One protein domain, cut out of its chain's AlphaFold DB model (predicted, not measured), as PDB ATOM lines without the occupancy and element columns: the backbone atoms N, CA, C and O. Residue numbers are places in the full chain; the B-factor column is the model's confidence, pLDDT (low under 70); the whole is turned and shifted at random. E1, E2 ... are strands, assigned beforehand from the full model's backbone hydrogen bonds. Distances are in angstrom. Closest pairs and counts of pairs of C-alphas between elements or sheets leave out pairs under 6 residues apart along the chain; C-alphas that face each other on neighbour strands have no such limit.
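AT A GLANCE: This is residues 8 to 49 of the 250 residues of the protein "DUF4815 domain-containing protein" of Armatimonadetes bacterium (UniProt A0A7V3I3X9). There is little regular structure here: an elongated tangle of loops, with two short strands, E1 and E2, side by side near its middle. From them the long link reaches out as a loop round Asn 17 at one end and as another round Glu 37 at the other. The printed part has 42 residues with no named helix and two named strands, E1 then E2, an antiparallel sheet; the class is all strand, with 7 residues in named elements. It is only just loose, close to compact, with a radius of gyration of the C-alphas of 11.4 A and spans of 35 by 19 by 17 A.

HOW THE PARTS SIT: E1, residues 8 to 10, and E2, residues 45 to 48, form a hairpin, antiparallel at 141 degrees. N 9 and O 46 are within hydrogen-bond range at 2.8 A. Short antiparallel pairings join residues 14 to 15 with 18 to 19, and 31 to 32 with 40 to 41.

IN THESE COORDINATES: E1 begins at C-alpha 8 (14.938, -10.132, 8.618) and measures 6.3 A; E2 measures 9.1 A and ends at C-alpha 48 (14.118, -10.077, 3.528).

THE WHOLE: The C-alphas farthest apart, of Asn 17 and Glu 37, are 35.4 A apart. The link from E1 to E2 is long, 34 residues. The printed part has no cut, and no printed residue is under 70 in pLDDT.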
ATOM      1  N   ILE A   8      14.520 -11.514   8.409       88.94
ATOM      2  CA  ILE A   8      14.938 -10.132   8.618       88.94
ATOM      3  C   ILE A   8      16.404 -10.017   8.200       88.94
ATOM      4  O   ILE A   8      17.198 -10.929   8.444       88.94
ATOM      5  N   ALA A   9      16.745  -8.927   7.524       89.56
ATOM      6  CA  ALA A   9      18.111  -8.556   7.189       89.56
ATOM      7  C   ALA A   9      18.499  -7.335   8.031       89.56
ATOM      8  O   ALA A   9      17.861  -6.295   7.913       89.56
ATOM      9  N   SER A  10      19.529  -7.467   8.869       91.12
ATOM     10  CA  SER A  10      19.944  -6.419   9.812       91.12
ATOM     11  C   SER A  10      21.350  -5.913   9.513       91.12
ATOM     12  O   SER A  10      22.234  -6.695   9.151       91.12
ATOM     13  N   LEU A  11      21.576  -4.613   9.707       92.25
ATOM     14  CA  LEU A  11      22.899  -3.995   9.600       92.25
ATOM     15  C   LEU A  11      23.922  -4.720  10.491       92.25
ATOM     16  O   LEU A  11      23.636  -5.089  11.629       92.25
ATOM     17  N   GLY A  12      25.122  -4.940   9.958       92.75
ATOM     18  CA  GLY A  12      26.216  -5.639  10.636       92.75
ATOM     19  C   GLY A  12      26.114  -7.170  10.629       92.75
ATOM     20  O   GLY A  12      27.087  -7.831  10.986       92.75
ATOM     21  N   GLN A  13      24.993  -7.751  10.189       92.69
ATOM     22  CA  GLN A  13      24.836  -9.204  10.063       92.69
ATOM     23  C   GLN A  13      25.296  -9.718   8.691       92.69
ATOM     24  O   GLN A  13      25.407  -8.972   7.713       92.69
ATOM     25  N   MET A  14      25.565 -11.025   8.609       91.69
ATOM     26  CA  MET A  14      25.962 -11.693   7.369       91.69
ATOM     27  C   MET A  14      24.749 -11.892   6.445       91.69
ATOM     28  O   MET A  14      23.828 -12.641   6.765       91.69
ATOM     29  N   GLY A  15      24.752 -11.229   5.287       86.75
ATOM     30  CA  GLY A  15      23.762 -11.404   4.224       86.75
ATOM     31  C   GLY A  15      24.236 -12.353   3.118       86.75
ATOM     32  O   GLY A  15      25.353 -12.866   3.140       86.75
ATOM     33  N   ARG A  16      23.391 -12.550   2.093       83.06
ATOM     34  CA  ARG A  16      23.686 -13.432   0.940       83.06
ATOM     35  C   ARG A  16      24.959 -13.035   0.177       83.06
ATOM     36  O   ARG A  16      25.636 -13.911  -0.344       83.06
ATOM     37  N   ASN A  17      25.261 -11.737   0.118       85.50
ATOM     38  CA  ASN A  17      26.363 -11.171  -0.670       85.50
ATOM     39  C   ASN A  17      27.471 -10.553   0.207       85.50
ATOM     40  O   ASN A  17      28.233  -9.723  -0.281       85.50
ATOM     41  N   GLY A  18      27.544 -10.900   1.496       90.88
ATOM     42  CA  GLY A  18      28.490 -10.290   2.435       90.88
ATOM     43  C   GLY A  18      27.808  -9.557   3.590       90.88
ATOM     44  O   GLY A  18      26.602  -9.693   3.803       90.88
ATOM     45  N   VAL A  19      28.603  -8.846   4.396       94.00
ATOM     46  CA  VAL A  19      28.102  -8.124   5.577       94.00
ATOM     47  C   VAL A  19      27.165  -7.020   5.106       94.00
ATOM     48  O   VAL A  19      27.482  -6.283   4.173       94.00
ATOM     49  N   ILE A  20      26.006  -6.904   5.745       91.69
ATOM     50  CA  ILE A  20      25.019  -5.880   5.414       91.69
ATOM     51  C   ILE A  20      25.502  -4.553   6.004       91.69
ATOM     52  O   ILE A  20      25.499  -4.364   7.218       91.69
ATOM     53  N   THR A  21      25.931  -3.631   5.148       91.62
ATOM     54  CA  THR A  21      26.496  -2.333   5.563       91.62
ATOM     55  C   THR A  21      25.541  -1.157   5.374       91.62
ATOM     56  O   THR A  21      25.823  -0.064   5.856       91.62
ATOM     57  N   ARG A  22      24.410  -1.365   4.689       87.88
ATOM     58  CA  ARG A  22      23.357  -0.360   4.486       87.88
ATOM     59  C   ARG A  22      21.984  -1.013   4.339       87.88
ATOM     60  O   ARG A  22      21.899  -2.154   3.883       87.88
ATOM     61  N   GLN A  23      20.933  -0.266   4.660       84.12
ATOM     62  CA  GLN A  23      19.559  -0.623   4.305       84.12
ATOM     63  C   GLN A  23      19.292  -0.292   2.834       84.12
ATOM     64  O   GLN A  23      19.887   0.635   2.278       84.12
ATOM     65  N   THR A  24      18.460  -1.106   2.183       78.00
ATOM     66  CA  THR A  24      18.168  -0.968   0.740       78.00
ATOM     67  C   THR A  24      16.874  -0.202   0.494       78.00
ATOM     68  O   THR A  24      16.757   0.480  -0.520       78.00
ATOM     69  N   TYR A  25      15.921  -0.289   1.421       80.62
ATOM     70  CA  TYR A  25      14.643   0.402   1.325       80.62
ATOM     71  C   TYR A  25      14.736   1.745   2.051       80.62
ATOM     72  O   TYR A  25      15.138   1.801   3.210       80.62
ATOM     73  N   ALA A  26      14.414   2.829   1.345       72.69
ATOM     74  CA  ALA A  26      14.443   4.184   1.900       72.69
ATOM     75  C   ALA A  26      13.151   4.546   2.656       72.69
ATOM     76  O   ALA A  26      13.139   5.500   3.429       72.69
ATOM     77  N   GLU A  27      12.076   3.787   2.431       81.19
ATOM     78  CA  GLU A  27      10.748   4.034   2.984       81.19
ATOM     79  C   GLU A  27      10.235   2.800   3.733       81.19
ATOM     80  O   GLU A  27      10.378   1.668   3.266       81.19
ATOM     81  N   GLY A  28       9.604   3.040   4.887       80.06
ATOM     82  CA  GLY A  28       9.103   2.006   5.795       80.06
ATOM     83  C   GLY A  28      10.090   1.656   6.916       80.06
ATOM     84  O   GLY A  28      11.286   1.518   6.689       80.06
ATOM     85  N   VAL A  29       9.579   1.507   8.143       87.12
ATOM     86  CA  VAL A  29      10.344   1.037   9.314       87.12
ATOM     87  C   VAL A  29       9.731  -0.276   9.776       87.12
ATOM     88  O   VAL A  29       8.532  -0.336  10.050       87.12
ATOM     89  N   LEU A  30      10.542  -1.332   9.863       89.25
ATOM     90  CA  LEU A  30      10.088  -2.598  10.426       89.25
ATOM     91  C   LEU A  30       9.786  -2.402  11.916       89.25
ATOM     92  O   LEU A  30      10.612  -1.865  12.651       89.25
ATOM     93  N   LEU A  31       8.614  -2.840  12.365       90.69
ATOM     94  CA  LEU A  31       8.221  -2.791  13.770       90.69
ATOM     95  C   LEU A  31       8.146  -4.211  14.324       90.69
ATOM     96  O   LEU A  31       7.647  -5.116  13.654       90.69
ATOM     97  N   GLU A  32       8.586  -4.393  15.562       89.19
ATOM     98  CA  GLU A  32       8.348  -5.623  16.310       89.19
ATOM     99  C   GLU A  32       7.444  -5.370  17.514       89.19
ATOM    100  O   GLU A  32       7.433  -4.288  18.105       89.19
ATOM    101  N   SER A  33       6.661  -6.384  17.867       90.62
ATOM    102  CA  SER A  33       5.849  -6.388  19.074       90.62
ATOM    103  C   SER A  33       5.659  -7.819  19.550       90.62
ATOM    104  O   SER A  33       5.347  -8.713  18.763       90.62
ATOM    105  N   SER A  34       5.832  -8.040  20.849       87.88
ATOM    106  CA  SER A  34       5.555  -9.331  21.480       87.88
ATOM    107  C   SER A  34       4.080  -9.503  21.855       87.88
ATOM    108  O   SER A  34       3.647 -10.634  22.071       87.88
ATOM    109  N   ASN A  35       3.312  -8.407  21.921       88.31
ATOM    110  CA  ASN A  35       1.912  -8.386  22.360       88.31
ATOM    111  C   ASN A  35       0.940  -7.741  21.355       88.31
ATOM    112  O   ASN A  35      -0.256  -7.712  21.620       88.31
ATOM    113  N   ALA A  36       1.436  -7.242  20.220       84.19
ATOM    114  CA  ALA A  36       0.687  -6.502  19.199       84.19
ATOM    115  C   ALA A  36       0.039  -5.179  19.670       84.19
ATOM    116  O   ALA A  36      -0.745  -4.590  18.927       84.19
ATOM    117  N   GLU A  37       0.392  -4.675  20.855       88.06
ATOM    118  CA  GLU A  37      -0.136  -3.416  21.406       88.06
ATOM    119  C   GLU A  37       0.935  -2.326  21.433       88.06
ATOM    120  O   GLU A  37       0.704  -1.203  20.983       88.06
ATOM    121  N   THR A  38       2.137  -2.671  21.900       88.94
ATOM    122  CA  THR A  38       3.280  -1.757  21.921       88.94
ATOM    123  C   THR A  38       4.249  -2.155  20.823       88.94
ATOM    124  O   THR A  38       4.744  -3.282  20.807       88.94
ATOM    125  N   TRP A  39       4.532  -1.228  19.912       92.44
ATOM    126  CA  TRP A  39       5.371  -1.467  18.741       92.44
ATOM    127  C   TRP A  39       6.714  -0.759  18.890       92.44
ATOM    128  O   TRP A  39       6.766   0.435  19.185       92.44
ATOM    129  N   THR A  40       7.806  -1.495  18.695       93.38
ATOM    130  CA  THR A  40       9.173  -0.967  18.761       93.38
ATOM    131  C   THR A  40       9.785  -0.916  17.361       93.38
ATOM    132  O   THR A  40       9.748  -1.921  16.649       93.38
ATOM    133  N   PRO A  41      10.346   0.231  16.938       91.69
ATOM    134  CA  PRO A  41      10.975   0.350  15.632       91.69
ATOM    135  C   PRO A  41      12.337  -0.340  15.575       91.69
ATOM    136  O   PRO A  41      13.222  -0.092  16.395       91.69
ATOM    137  N   LEU A  42      12.532  -1.146  14.536       90.69
ATOM    138  CA  LEU A  42      13.788  -1.797  14.186       90.69
ATOM    139  C   LEU A  42      14.503  -1.006  13.086       90.69
ATOM    140  O   LEU A  42      14.612  -1.442  11.945       90.69
ATOM    141  N   ASN A  43      15.040   0.159  13.451       86.31
ATOM    142  CA  ASN A  43      15.623   1.132  12.513       86.31
ATOM    143  C   ASN A  43      16.831   0.635  11.697       86.31
ATOM    144  O   ASN A  43      17.278   1.344  10.809       86.31
ATOM    145  N   GLY A  44      17.391  -0.535  12.007       88.94
ATOM    146  CA  GLY A  44      18.521  -1.123  11.279       88.94
ATOM    147  C   GLY A  44      18.198  -2.463  10.628       88.94
ATOM    148  O   GLY A  44      19.122  -3.236  10.375       88.94
ATOM    149  N   SER A  45      16.916  -2.790  10.458       89.88
ATOM    150  CA  SER A  45      16.470  -4.086   9.955       89.88
ATOM    151  C   SER A  45      15.320  -3.964   8.963       89.88
ATOM    152  O   SER A  45      14.341  -3.276   9.231       89.88
ATOM    153  N   ASP A  46      15.405  -4.730   7.878       89.38
ATOM    154  CA  ASP A  46      14.384  -4.788   6.831       89.38
ATOM    155  C   ASP A  46      13.858  -6.217   6.656       89.38
ATOM    156  O   ASP A  46      14.557  -7.202   6.926       89.38
ATOM    157  N   LEU A  47      12.634  -6.352   6.138       88.69
ATOM    158  CA  LEU A  47      12.125  -7.648   5.696       88.69
ATOM    159  C   LEU A  47      12.968  -8.162   4.519       88.69
ATOM    160  O   LEU A  47      13.154  -7.487   3.505       88.69
ATOM    161  N   ASN A  48      13.458  -9.393   4.628       83.38
ATOM    162  CA  ASN A  48      14.118 -10.077   3.528       83.38
ATOM    163  C   ASN A  48      13.068 -10.733   2.630       83.38
ATOM    164  O   ASN A  48      12.280 -11.570   3.077       83.38
ATOM    165  N   MET A  49      13.104 -10.380   1.349       80.44
ATOM    166  CA  MET A  49      12.217 -10.919   0.332       80.44
ATOM    167  C   MET A  49      13.022 -11.609  -0.762       80.44
ATOM    168  O   MET A  49      14.109 -11.172  -1.142       80.44
TER     169      MET A  49